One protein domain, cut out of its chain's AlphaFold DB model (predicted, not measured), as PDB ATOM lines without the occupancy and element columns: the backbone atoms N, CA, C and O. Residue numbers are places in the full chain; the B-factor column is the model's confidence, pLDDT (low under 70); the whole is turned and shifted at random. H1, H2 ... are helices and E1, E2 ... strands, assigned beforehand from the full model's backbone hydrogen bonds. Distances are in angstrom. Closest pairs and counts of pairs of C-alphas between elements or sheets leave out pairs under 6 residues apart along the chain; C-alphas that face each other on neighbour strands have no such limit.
ATOM      1  N   LEU A  33     228.855 269.324 322.137       98.06
ATOM      2  CA  LEU A  33     229.740 268.183 321.938       98.06
ATOM      3  C   LEU A  33     230.746 268.083 323.085       98.06
ATOM      4  O   LEU A  33     230.969 266.984 323.577       98.06
ATOM      5  N   ARG A  34     231.324 269.186 323.558       97.81
ATOM      6  CA  ARG A  34     232.353 269.151 324.616       97.81
ATOM      7  C   ARG A  34     231.816 269.230 326.041       97.81
ATOM      8  O   ARG A  34     232.444 268.713 326.957       97.81
ATOM      9  N   ALA A  35     230.691 269.903 326.233       97.69
ATOM     10  CA  ALA A  35     230.098 270.202 327.529       97.69
ATOM     11  C   ALA A  35     228.583 269.978 327.459       97.69
ATOM     12  O   ALA A  35     227.791 270.914 327.542       97.69
ATOM     13  N   ASP A  36     228.194 268.722 327.258       98.00
ATOM     14  CA  ASP A  36     226.799 268.299 327.157       98.00
ATOM     15  C   ASP A  36     226.024 268.615 328.450       98.00
ATOM     16  O   ASP A  36     226.218 267.976 329.487       98.00
ATOM     17  N   ALA A  37     225.142 269.613 328.387       98.31
ATOM     18  CA  ALA A  37     224.375 270.076 329.543       98.31
ATOM     19  C   ALA A  37     223.173 269.171 329.879       98.31
ATOM     20  O   ALA A  37     222.523 269.360 330.911       98.31
ATOM     21  N   PHE A  38     222.882 268.196 329.013       98.12
ATOM     22  CA  PHE A  38     221.766 267.258 329.119       98.12
ATOM     23  C   PHE A  38     222.255 265.804 329.158       98.12
ATOM     24  O   PHE A  38     221.501 264.882 328.840       98.12
ATOM     25  N   ALA A  39     223.517 265.577 329.531       97.25
ATOM     26  CA  ALA A  39     224.114 264.249 329.585       97.25
ATOM     27  C   ALA A  39     223.260 263.281 330.428       97.25
ATOM     28  O   ALA A  39     222.977 263.526 331.601       97.25
ATOM     29  N   GLY A  40     222.854 262.163 329.821       96.25
ATOM     30  CA  GLY A  40     221.993 261.154 330.450       96.25
ATOM     31  C   GLY A  40     220.488 261.444 330.383       96.25
ATOM     32  O   GLY A  40     219.695 260.563 330.711       96.25
ATOM     33  N   GLU A  41     220.072 262.625 329.923       98.19
ATOM     34  CA  GLU A  41     218.665 262.940 329.664       98.19
ATOM     35  C   GLU A  41     218.253 262.475 328.259       98.19
ATOM     36  O   GLU A  41     218.997 262.625 327.286       98.19
ATOM     37  N   GLN A  42     217.041 261.926 328.157       98.12
ATOM     38  CA  GLN A  42     216.447 261.466 326.903       98.12
ATOM     39  C   GLN A  42     215.105 262.150 326.648       98.12
ATOM     40  O   GLN A  42     214.326 262.394 327.570       98.12
ATOM     41  N   PHE A  43     214.815 262.396 325.375       98.38
ATOM     42  CA  PHE A  43     213.631 263.107 324.910       98.38
ATOM     43  C   PHE A  43     212.813 262.255 323.935       98.38
ATOM     44  O   PHE A  43     213.327 261.355 323.267       98.38
ATOM     45  N   ASP A  44     211.522 262.571 323.825       98.38
ATOM     46  CA  ASP A  44     210.621 262.004 322.816       98.38
ATOM     47  C   ASP A  44     211.059 262.324 321.387       98.38
ATOM     48  O   ASP A  44     210.919 261.503 320.478       98.38
ATOM     49  N   ALA A  45     211.569 263.540 321.196       98.31
ATOM     50  CA  ALA A  45     212.052 264.025 319.924       98.31
ATOM     51  C   ALA A  45     213.257 264.948 320.117       98.31
ATOM     52  O   ALA A  45     213.264 265.792 321.014       98.31
ATOM     53  N   VAL A  46     214.244 264.815 319.234       98.62
ATOM     54  CA  VAL A  46     215.430 265.670 319.169       98.62
ATOM     55  C   VAL A  46     215.495 266.296 317.784       98.62
ATOM     56  O   VAL A  46     215.491 265.599 316.768       98.62
ATOM     57  N   VAL A  47     215.555 267.625 317.739       97.81
ATOM     58  CA  VAL A  47     215.717 268.390 316.501       97.81
ATOM     59  C   VAL A  47     217.020 269.172 316.555       97.81
ATOM     60  O   VAL A  47     217.316 269.810 317.562       97.81
ATOM     61  N   CYS A  48     217.810 269.125 315.485       96.75
ATOM     62  CA  CYS A  48     219.109 269.790 315.453       96.75
ATOM     63  C   CYS A  48     219.388 270.409 314.080       96.75
ATOM     64  O   CYS A  48     219.229 269.768 313.039       96.75
ATOM     65  N   ASN A  49     219.836 271.663 314.082       94.88
ATOM     66  CA  ASN A  49     220.399 272.330 312.913       94.88
ATOM     67  C   ASN A  49     221.849 272.727 313.231       94.88
ATOM     68  O   ASN A  49     222.087 273.880 313.599       94.88
ATOM     69  N   PRO A  50     222.795 271.774 313.176       94.56
ATOM     70  CA  PRO A  50     224.158 272.023 313.609       94.56
ATOM     71  C   PRO A  50     224.953 272.808 312.557       94.56
ATOM     72  O   PRO A  50     224.594 272.819 311.375       94.56
ATOM     73  N   PRO A  51     226.081 273.418 312.947       91.75
ATOM     74  CA  PRO A  51     227.065 273.905 311.988       91.75
ATOM     75  C   PRO A  51     227.687 272.745 311.187       91.75
ATOM     76  O   PRO A  51     227.883 271.635 311.692       91.75
ATOM     77  N   PHE A  52     228.010 272.995 309.914       90.12
ATOM     78  CA  PHE A  52     228.551 271.979 309.000       90.12
ATOM     79  C   PHE A  52     230.047 272.143 308.766       90.12
ATOM     80  O   PHE A  52     230.572 273.253 308.732       90.12
ATOM     81  N   ASN A  53     230.712 271.026 308.468       89.12
ATOM     82  CA  ASN A  53     232.131 270.943 308.127       89.12
ATOM     83  C   ASN A  53     233.049 271.603 309.166       89.12
ATOM     84  O   ASN A  53     234.115 272.124 308.820       89.12
ATOM     85  N   GLU A  54     232.646 271.588 310.434       91.38
ATOM     86  CA  GLU A  54     233.482 272.117 311.499       91.38
ATOM     87  C   GLU A  54     234.708 271.227 311.658       91.38
ATOM     88  O   GLU A  54     234.605 270.009 311.744       91.38
ATOM     89  N   ARG A  55     235.897 271.829 311.681       89.75
ATOM     90  CA  ARG A  55     237.147 271.091 311.932       89.75
ATOM     91  C   ARG A  55     237.485 271.023 313.419       89.75
ATOM     92  O   ARG A  55     238.188 270.115 313.846       89.75
ATOM     93  N   GLY A  56     236.993 271.997 314.183       93.44
ATOM     94  CA  GLY A  56     237.280 272.195 315.601       93.44
ATOM     95  C   GLY A  56     236.165 271.716 316.524       93.44
ATOM     96  O   GLY A  56     235.958 272.341 317.555       93.44
ATOM     97  N   TRP A  57     235.449 270.644 316.182       95.50
ATOM     98  CA  TRP A  57     234.318 270.139 316.979       95.50
ATOM     99  C   TRP A  57     234.720 269.335 318.229       95.50
ATOM    100  O   TRP A  57     233.855 268.938 318.996       95.50
ATOM    101  N   GLY A  58     236.019 269.084 318.444       96.81
ATOM    102  CA  GLY A  58     236.520 268.413 319.656       96.81
ATOM    103  C   GLY A  58     236.981 266.974 319.457       96.81
ATOM    104  O   GLY A  58     237.087 266.237 320.427       96.81
ATOM    105  N   TYR A  59     237.285 266.566 318.218       97.56
ATOM    106  CA  TYR A  59     237.679 265.186 317.890       97.56
ATOM    107  C   TYR A  59     238.704 264.574 318.860       97.56
ATOM    108  O   TYR A  59     238.509 263.447 319.301       97.56
ATOM    109  N   ASP A  60     239.787 265.294 319.176       97.38
ATOM    110  CA  ASP A  60     240.877 264.764 320.010       97.38
ATOM    111  C   ASP A  60     240.435 264.510 321.456       97.38
ATOM    112  O   ASP A  60     240.812 263.504 322.051       97.38
ATOM    113  N   GLU A  61     239.588 265.389 321.989       97.88
ATOM    114  CA  GLU A  61     239.042 265.312 323.348       97.88
ATOM    115  C   GLU A  61     238.005 264.187 323.474       97.88
ATOM    116  O   GLU A  61     237.859 263.580 324.531       97.88
ATOM    117  N   LEU A  62     237.305 263.880 322.379       97.88
ATOM    118  CA  LEU A  62     236.135 263.006 322.378       97.88
ATOM    119  C   LEU A  62     236.416 261.610 321.811       97.88
ATOM    120  O   LEU A  62     235.480 260.870 321.547       97.88
ATOM    121  N   THR A  63     237.668 261.197 321.601       97.75
ATOM    122  CA  THR A  63     237.973 259.911 320.928       97.75
ATOM    123  C   THR A  63     237.358 258.668 321.594       97.75
ATOM    124  O   THR A  63     237.070 257.692 320.899       97.75
ATOM    125  N   SER A  64     237.125 258.710 322.908       97.06
ATOM    126  CA  SER A  64     236.540 257.631 323.717       97.06
ATOM    127  C   SER A  64     235.138 257.948 324.248       97.06
ATOM    128  O   SER A  64     234.698 257.330 325.217       97.06
ATOM    129  N   ASP A  65     234.458 258.939 323.675       98.25
ATOM    130  CA  ASP A  65     233.149 259.371 324.155       98.25
ATOM    131  C   ASP A  65     232.087 258.259 323.983       98.25
ATOM    132  O   ASP A  65     232.003 257.649 322.909       98.25
ATOM    133  N   PRO A  66     231.264 257.978 325.014       97.38
ATOM    134  CA  PRO A  66     230.280 256.897 324.974       97.38
ATOM    135  C   PRO A  66     229.171 257.113 323.936       97.38
ATOM    136  O   PRO A  66     228.512 256.148 323.553       97.38
ATOM    137  N   ARG A  67     228.973 258.342 323.439       97.94
ATOM    138  CA  ARG A  67     227.982 258.644 322.394       97.94
ATOM    139  C   ARG A  67     228.331 257.996 321.053       97.94
ATOM    140  O   ARG A  67     227.461 257.878 320.194       97.94
ATOM    141  N   TRP A  68     229.570 257.546 320.838       98.19
ATOM    142  CA  TRP A  68     230.014 256.932 319.580       98.19
ATOM    143  C   TRP A  68     229.617 255.456 319.421       98.19
ATOM    144  O   TRP A  68     230.425 254.634 318.978       98.19
ATOM    145  N   GLU A  69     228.364 255.114 319.730       97.88
ATOM    146  CA  GLU A  69     227.806 253.755 319.636       97.88
ATOM    147  C   GLU A  69     227.938 253.159 318.221       97.88
ATOM    148  O   GLU A  69     228.218 251.973 318.037       97.88
ATOM    149  N   PHE A  70     227.825 254.000 317.191       98.44
ATOM    150  CA  PHE A  70     227.933 253.606 315.785       98.44
ATOM    151  C   PHE A  70     229.358 253.779 315.238       98.44
ATOM    152  O   PHE A  70     229.597 253.626 314.034       98.44
ATOM    153  N   GLY A  71     230.322 254.035 316.121       98.31
ATOM    154  CA  GLY A  71     231.739 254.209 315.840       98.31
ATOM    155  C   GLY A  71     232.179 255.672 315.818       98.31
ATOM    156  O   GLY A  71     231.403 256.578 315.519       98.31
ATOM    157  N   LEU A  72     233.472 255.883 316.082       98.25
ATOM    158  CA  LEU A  72     234.103 257.204 316.123       98.25
ATOM    159  C   LEU A  72     233.855 257.999 314.817       98.25
ATOM    160  O   LEU A  72     234.270 257.526 313.745       98.25
ATOM    161  N   PRO A  73     233.213 259.187 314.882       97.88
ATOM    162  CA  PRO A  73     233.078 260.085 313.741       97.88
ATOM    163  C   PRO A  73     234.444 260.449 313.145       97.88
ATOM    164  O   PRO A  73     235.379 260.748 313.890       97.88
ATOM    165  N   PRO A  74     234.601 260.470 311.811       96.50
ATOM    166  CA  PRO A  74     235.825 260.974 311.197       96.50
ATOM    167  C   PRO A  74     236.079 262.434 311.591       96.50
ATOM    168  O   PRO A  74     235.154 263.244 311.571       96.50
ATOM    169  N   ARG A  75     237.344 262.806 311.832       96.06
ATOM    170  CA  ARG A  75     237.738 264.186 312.186       96.06
ATOM    171  C   ARG A  75     237.124 265.255 311.269       96.06
ATOM    172  O   ARG A  75     236.754 266.320 311.743       96.06
ATOM    173  N   GLY A  76     237.025 264.978 309.967       93.88
ATOM    174  CA  GLY A  76     236.488 265.906 308.962       93.88
ATOM    175  C   GLY A  76     234.981 265.811 308.692       93.88
ATOM    176  O   GLY A  76     234.523 266.416 307.727       93.88
ATOM    177  N   GLU A  77     234.225 265.032 309.469       94.94
ATOM    178  CA  GLU A  77     232.771 264.864 309.320       94.94
ATOM    179  C   GLU A  77     232.077 265.104 310.672       94.94
ATOM    180  O   GLU A  77     231.547 264.173 311.284       94.94
ATOM    181  N   SER A  78     232.090 266.361 311.141       96.06
ATOM    182  CA  SER A  78     231.427 266.781 312.386       96.06
ATOM    183  C   SER A  78     229.936 266.439 312.396       96.06
ATOM    184  O   SER A  78     229.356 266.187 313.447       96.06
ATOM    185  N   GLU A  79     229.302 266.357 311.229       96.75
ATOM    186  CA  GLU A  79     227.884 266.032 311.110       96.75
ATOM    187  C   GLU A  79     227.562 264.632 311.646       96.75
ATOM    188  O   GLU A  79     226.484 264.417 312.191       96.75
ATOM    189  N   LEU A  80     228.499 263.682 311.556       97.75
ATOM    190  CA  LEU A  80     228.324 262.350 312.142       97.75
ATOM    191  C   LEU A  80     228.522 262.338 313.663       97.75
ATOM    192  O   LEU A  80     228.000 261.439 314.321       97.75
ATOM    193  N   ALA A  81     229.237 263.318 314.221       98.31
ATOM    194  CA  ALA A  81     229.269 263.543 315.664       98.31
ATOM    195  C   ALA A  81     227.914 264.079 316.142       98.31
ATOM    196  O   ALA A  81     227.329 263.524 317.066       98.31
ATOM    197  N   TRP A  82     227.350 265.065 315.437       98.50
ATOM    198  CA  TRP A  82     226.021 265.602 315.740       98.50
ATOM    199  C   TRP A  82     224.903 264.558 315.630       98.50
ATOM    200  O   TRP A  82     224.056 264.492 316.515       98.50
ATOM    201  N   VAL A  83     224.921 263.692 314.606       98.25
ATOM    202  CA  VAL A  83     223.955 262.578 314.488       98.25
ATOM    203  C   VAL A  83     223.983 261.697 315.737       98.25
ATOM    204  O   VAL A  83     222.934 261.398 316.301       98.25
ATOM    205  N   GLN A  84     225.174 261.284 316.170       98.50
ATOM    206  CA  GLN A  84     225.317 260.394 317.322       98.50
ATOM    207  C   GLN A  84     225.012 261.099 318.648       98.50
ATOM    208  O   GLN A  84     224.380 260.500 319.510       98.50
ATOM    209  N   HIS A  85     225.346 262.386 318.782       98.69
ATOM    210  CA  HIS A  85     224.923 263.199 319.922       98.69
ATOM    211  C   HIS A  85     223.394 263.269 320.026       98.69
ATOM    212  O   HIS A  85     222.844 262.977 321.083       98.69
ATOM    213  N   CYS A  86     222.680 263.550 318.931       98.69
ATOM    214  CA  CYS A  86     221.216 263.556 318.957       98.69
ATOM    215  C   CYS A  86     220.619 262.179 319.282       98.69
ATOM    216  O   CYS A  86     219.612 262.107 319.983       98.69
ATOM    217  N   LEU A  87     221.227 261.094 318.791       98.50
ATOM    218  CA  LEU A  87     220.794 259.728 319.104       98.50
ATOM    219  C   LEU A  87     221.025 259.361 320.577       98.50
ATOM    220  O   LEU A  87     220.213 258.639 321.142       98.50
ATOM    221  N   ALA A  88     222.062 259.891 321.226       98.38
ATOM    222  CA  ALA A  88     222.290 259.669 322.654       98.38
ATOM    223  C   ALA A  88     221.199 260.295 323.548       98.38
ATOM    224  O   ALA A  88     220.963 259.816 324.657       98.38
ATOM    225  N   HIS A  89     220.508 261.327 323.052       98.69
ATOM    226  CA  HIS A  89     219.437 262.030 323.763       98.69
ATOM    227  C   HIS A  89     218.029 261.650 323.308       98.69
ATOM    228  O   HIS A  89     217.063 262.281 323.735       98.69
ATOM    229  N   VAL A  90     217.858 260.654 322.440       98.44
ATOM    230  CA  VAL A  90     216.520 260.183 322.071       98.44
ATOM    231  C   VAL A  90     216.194 258.911 322.836       98.44
ATOM    232  O   VAL A  90     217.009 257.994 322.928       98.44
ATOM    233  N   ARG A  91     214.982 258.834 323.387       98.06
ATOM    234  CA  ARG A  91     214.516 257.586 323.998       98.06
ATOM    235  C   ARG A  91     214.290 256.507 322.934       98.06
ATOM    236  O   ARG A  91     213.982 256.846 321.786       98.06
ATOM    237  N   PRO A  92     214.336 255.209 323.285       95.88
ATOM    238  CA  PRO A  92     213.921 254.148 322.373       95.88
ATOM    239  C   PRO A  92     212.527 254.417 321.785       95.88
ATOM    240  O   PRO A  92     211.566 254.657 322.515       95.88
ATOM    241  N   GLY A  93     212.423 254.403 320.454       95.88
ATOM    242  CA  GLY A  93     211.186 254.712 319.725       95.88
ATOM    243  C   GLY A  93     210.892 256.205 319.517       95.88
ATOM    244  O   GLY A  93     209.908 256.525 318.852       95.88
ATOM    245  N   GLY A  94     211.720 257.111 320.043       97.94
ATOM    246  CA  GLY A  94     211.628 258.544 319.772       97.94
ATOM    247  C   GLY A  94     212.152 258.936 318.385       97.94
ATOM    248  O   GLY A  94     212.648 258.105 317.619       97.94
ATOM    249  N   LEU A  95     212.028 260.222 318.052       98.31
ATOM    250  CA  LEU A  95     212.360 260.751 316.728       98.31
ATOM    251  C   LEU A  95     213.570 261.690 316.762       98.31
ATOM    252  O   LEU A  95     213.598 262.646 317.527       98.31
ATOM    253  N   VAL A  96     214.526 261.486 315.857       98.56
ATOM    254  CA  VAL A  96     215.606 262.449 315.604       98.56
ATOM    255  C   VAL A  96     215.441 263.047 314.215       98.56
ATOM    256  O   VAL A  96     215.327 262.316 313.230       98.56
ATOM    257  N   VAL A  97     215.465 264.376 314.131       98.19
ATOM    258  CA  VAL A  97     215.524 265.112 312.864       98.19
ATOM    259  C   VAL A  97     216.716 266.054 312.902       98.19
ATOM    260  O   VAL A  97     216.781 266.970 313.718       98.19
ATOM    261  N   ILE A  98     217.664 265.841 311.997       97.12
ATOM    262  CA  ILE A  98     218.899 266.616 311.928       97.12
ATOM    263  C   ILE A  98     219.099 267.171 310.521       97.12
ATOM    264  O   ILE A  98     218.962 266.450 309.530       97.12
ATOM    265  N   MET A  99     219.418 268.460 310.430       95.06
ATOM    266  CA  MET A  99     219.819 269.071 309.166       95.06
ATOM    267  C   MET A  99     221.239 268.625 308.807       95.06
ATOM    268  O   MET A  99     222.130 268.623 309.653       95.06
ATOM    269  N   MET A 100     221.464 268.267 307.542       93.19
ATOM    270  CA  MET A 100     222.767 267.811 307.052       93.19
ATOM    271  C   MET A 100     223.077 268.387 305.664       93.19
ATOM    272  O   MET A 100     222.162 268.563 304.854       93.19
ATOM    273  N   PRO A 101     224.359 268.603 305.317       91.69
ATOM    274  CA  PRO A 101     224.736 268.897 303.946       91.69
ATOM    275  C   PRO A 101     224.547 267.631 303.100       91.69
ATOM    276  O   PRO A 101     224.988 266.550 303.490       91.69
ATOM    277  N   GLY A 102     223.950 267.750 301.910       90.00
ATOM    278  CA  GLY A 102     223.626 266.584 301.070       90.00
ATOM    279  C   GLY A 102     224.826 265.672 300.769       90.00
ATOM    280  O   GLY A 102     224.692 264.451 300.695       90.00
ATOM    281  N   VAL A 103     226.033 266.243 300.695       90.50
ATOM    282  CA  VAL A 103     227.284 265.491 300.504       90.50
ATOM    283  C   VAL A 103     227.597 264.509 301.644       90.50
ATOM    284  O   VAL A 103     228.279 263.512 301.399       90.50
ATOM    285  N   ALA A 104     227.090 264.726 302.863       91.50
ATOM    286  CA  ALA A 104     227.325 263.848 304.013       91.50
ATOM    287  C   ALA A 104     226.794 262.420 303.795       91.50
ATOM    288  O   ALA A 104     227.365 261.465 304.323       91.50
ATOM    289  N   ALA A 105     225.771 262.243 302.949       90.81
ATOM    290  CA  ALA A 105     225.234 260.924 302.615       90.81
ATOM    291  C   ALA A 105     226.267 260.016 301.908       90.81
ATOM    292  O   ALA A 105     226.239 258.793 302.064       90.81
ATOM    293  N   GLY A 106     227.213 260.603 301.159       90.62
ATOM    294  CA  GLY A 106     228.118 259.873 300.260       90.62
ATOM    295  C   GLY A 106     229.609 259.881 300.621       90.62
ATOM    296  O   GLY A 106     230.382 259.146 300.003       90.62
ATOM    297  N   ARG A 107     230.058 260.677 301.601       93.75
ATOM    298  CA  ARG A 107     231.496 260.869 301.893       93.75
ATOM    299  C   ARG A 107     232.201 259.588 302.345       93.75
ATOM    300  O   ARG A 107     231.802 258.958 303.317       93.75
ATOM    301  N   ARG A 108     233.284 259.189 301.667       96.25
ATOM    302  CA  ARG A 108     233.984 257.919 301.953       96.25
ATOM    303  C   ARG A 108     234.417 257.739 303.424       96.25
ATOM    304  O   ARG A 108     234.181 256.636 303.916       96.25
ATOM    305  N   PRO A 109     234.995 258.739 304.126       95.50
ATOM    306  CA  PRO A 109     235.475 258.552 305.501       95.50
ATOM    307  C   PRO A 109     234.374 258.119 306.481       95.50
ATOM    308  O   PRO A 109     234.577 257.199 307.269       95.50
ATOM    309  N   GLY A 110     233.174 258.690 306.376       96.62
ATOM    310  CA  GLY A 110     232.028 258.353 307.226       96.62
ATOM    311  C   GLY A 110     231.285 257.063 306.864       96.62
ATOM    312  O   GLY A 110     230.279 256.735 307.494       96.62
ATOM    313  N   ARG A 111     231.748 256.301 305.858       97.88
ATOM    314  CA  ARG A 111     231.054 255.094 305.362       97.88
ATOM    315  C   ARG A 111     230.771 254.081 306.470       97.88
ATOM    316  O   ARG A 111     229.698 253.485 306.473       97.88
ATOM    317  N   ARG A 112     231.720 253.871 307.388       98.06
ATOM    318  CA  ARG A 112     231.570 252.886 308.470       98.06
ATOM    319  C   ARG A 112     230.444 253.272 309.430       98.06
ATOM    320  O   ARG A 112     229.564 252.448 309.656       98.06
ATOM    321  N   VAL A 113     230.444 254.517 309.910       98.31
ATOM    322  CA  VAL A 113     229.413 255.043 310.822       98.31
ATOM    323  C   VAL A 113     228.040 254.990 310.156       98.31
ATOM    324  O   VAL A 113     227.117 254.401 310.705       98.31
ATOM    325  N   ARG A 114     227.911 255.478 308.913       98.06
ATOM    326  CA  ARG A 114     226.638 255.393 308.172       98.06
ATOM    327  C   ARG A 114     226.168 253.953 307.955       98.06
ATOM    328  O   ARG A 114     224.979 253.676 308.066       98.06
ATOM    329  N   GLY A 115     227.088 253.026 307.692       98.12
ATOM    330  CA  GLY A 115     226.770 251.603 307.603       98.12
ATOM    331  C   GLY A 115     226.253 251.018 308.922       98.12
ATOM    332  O   GLY A 115     225.330 250.210 308.896       98.12
ATOM    333  N   ASN A 116     226.815 251.432 310.060       98.56
ATOM    334  CA  ASN A 116     226.343 251.026 311.386       98.56
ATOM    335  C   ASN A 116     224.952 251.599 311.687       98.56
ATOM    336  O   ASN A 116     224.077 250.840 312.088       98.56
ATOM    337  N   LEU A 117     224.717 252.884 311.395       98.12
ATOM    338  CA  LEU A 117     223.402 253.522 311.541       98.12
ATOM    339  C   LEU A 117     222.310 252.794 310.735       98.12
ATOM    340  O   LEU A 117     221.205 252.569 311.226       98.12
ATOM    341  N   LEU A 118     222.624 252.392 309.498       97.06
ATOM    342  CA  LEU A 118     221.709 251.621 308.651       97.06
ATOM    343  C   LEU A 118     221.446 250.218 309.208       97.06
ATOM    344  O   LEU A 118     220.295 249.802 309.289       97.06
ATOM    345  N   ARG A 119     222.497 249.488 309.607       98.19
ATOM    346  CA  ARG A 119     222.362 248.125 310.152       98.19
ATOM    347  C   ARG A 119     221.591 248.085 311.466       98.19
ATOM    348  O   ARG A 119     220.835 247.147 311.680       98.19
ATOM    349  N   ALA A 120     221.769 249.094 312.313       97.62
ATOM    350  CA  ALA A 120     221.029 249.228 313.562       97.62
ATOM    351  C   ALA A 120     219.568 249.671 313.353       97.62
ATOM    352  O   ALA A 120     218.788 249.668 314.297       97.62
ATOM    353  N   GLY A 121     219.182 250.072 312.135       96.69
ATOM    354  CA  GLY A 121     217.817 250.497 311.825       96.69
ATOM    355  C   GLY A 121     217.433 251.874 312.380       96.69
ATOM    356  O   GLY A 121     216.255 252.233 312.325       96.69
ATOM    357  N   VAL A 122     218.403 252.653 312.878       97.44
ATOM    358  CA  VAL A 122     218.165 253.995 313.440       97.44
ATOM    359  C   VAL A 122     218.001 255.065 312.356       97.44
ATOM    360  O   VAL A 122     217.311 256.059 312.566       97.44
ATOM    361  N   LEU A 123     218.567 254.854 311.160       96.12
ATOM    362  CA  LEU A 123     218.317 255.720 310.004       96.12
ATOM    363  C   LEU A 123     217.064 255.258 309.248       96.12
ATOM    364  O   LEU A 123     217.064 254.201 308.621       96.12
ATOM    365  N   ARG A 124     216.007 256.077 309.280       95.00
ATOM    366  CA  ARG A 124     214.706 255.760 308.662       95.00
ATOM    367  C   ARG A 124     214.506 256.379 307.283       95.00
ATOM    368  O   ARG A 124     213.925 255.741 306.412       95.00
ATOM    369  N   ALA A 125     214.955 257.616 307.090       95.38
ATOM    370  CA  ALA A 125     214.771 258.351 305.845       95.38
ATOM    371  C   ALA A 125     215.839 259.436 305.673       95.38
ATOM    372  O   ALA A 125     216.390 259.943 306.648       95.38
ATOM    373  N   ILE A 126     216.081 259.814 304.418       94.25
ATOM    374  CA  ILE A 126     216.803 261.030 304.039       94.25
ATOM    375  C   ILE A 126     215.849 261.836 303.166       94.25
ATOM    376  O   ILE A 126     215.366 261.332 302.153       94.25
ATOM    377  N   VAL A 127     215.582 263.079 303.557       93.75
ATOM    378  CA  VAL A 127     214.713 263.989 302.806       93.75
ATOM    379  C   VAL A 127     215.582 265.065 302.172       93.75
ATOM    380  O   VAL A 127     216.215 265.855 302.868       93.75
ATOM    381  N   SER A 128     215.647 265.078 300.843       91.88
ATOM    382  CA  SER A 128     216.367 266.115 300.105       91.88
ATOM    383  C   SER A 128     215.518 267.377 299.995       91.88
ATOM    384  O   SER A 128     214.349 267.317 299.620       91.88
ATOM    385  N   LEU A 129     216.123 268.521 300.302       89.12
ATOM    386  CA  LEU A 129     215.489 269.829 300.188       89.12
ATOM    387  C   LEU A 129     215.911 270.516 298.885       89.12
ATOM    388  O   LEU A 129     217.044 270.349 298.426       89.12
ATOM    389  N   PHE A 130     215.011 271.305 298.297       85.25
ATOM    390  CA  PHE A 130     215.345 272.136 297.142       85.25
ATOM    391  C   PHE A 130     216.294 273.279 297.552       85.25
ATOM    392  O   PHE A 130     216.261 273.733 298.703       85.25
ATOM    393  N   PRO A 131     217.152 273.770 296.637       81.25
ATOM    394  CA  PRO A 131     218.017 274.911 296.916       81.25
ATOM    395  C   PRO A 131     217.218 276.110 297.451       81.25
ATOM    396  O   PRO A 131     216.202 276.487 296.874       81.25
ATOM    397  N   GLY A 132     217.670 276.694 298.565       78.50
ATOM    398  CA  GLY A 132     217.005 277.830 299.218       78.50
ATOM    399  C   GLY A 132     215.881 277.471 300.200       78.50
ATOM    400  O   GLY A 132     215.386 278.362 300.881       78.50
TER     401      GLY A 132
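Overview. This is residues 33 to 132 of the 147 residues of the protein "Site-specific DNA-methyltransferase (adenine-specific)" of Nonomuraea terrae (UniProt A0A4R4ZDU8). Little of this domain is regular structure: H1 sits in the middle, with a small parallel sheet, E1 and E2, to one side, H3 and short H2 near it, and a long loop, residues 49 to 77, partly round it. The 100 printed residues, 39 in named elements ordered E1 H1 E2 H2 H3, are mixed in class. They are compact, radius of gyration of the C-alphas 13.0 A, spanning 35 by 31 by 28 A.

Arrangement. Look first at E1, residues 43 to 48, and E2, residues 90 to 98, parallel neighbours; N 46 and O 95, 2.8 A apart, are within hydrogen-bond range. With H1, residues 78 to 88, they form a strand-helix-strand unit, a helix between parallel strands, its crossover right-handed; the closest C-alphas of E1 and H1, Val 46 and Cys 86, are 6.2 A apart. H3, residues 111 to 119, is close to H1 but not clearly touching, the closest C-alphas, Leu 80 and Val 113, being 7.5 A apart. H2, residues 102 to 105, is also close to H1 but not clearly touching: the closest C-alphas, Glu 79 and Ala 104, are 7.4 A apart. In H1 and H3 every O i to N i+4 pair is within hydrogen-bond range; H2 is too short for one.

Along the chain. Find C-alpha 43 at (213.631, 263.107, 324.910), where E1 begins; H1 is 15.5 A long, and H3 ends at C-alpha 119, (222.362, 248.125, 310.152).

Size, cuts and confidence. The printed part has no cut, the link E1 to H1 is long, and no printed residue is under 70 in pLDDT.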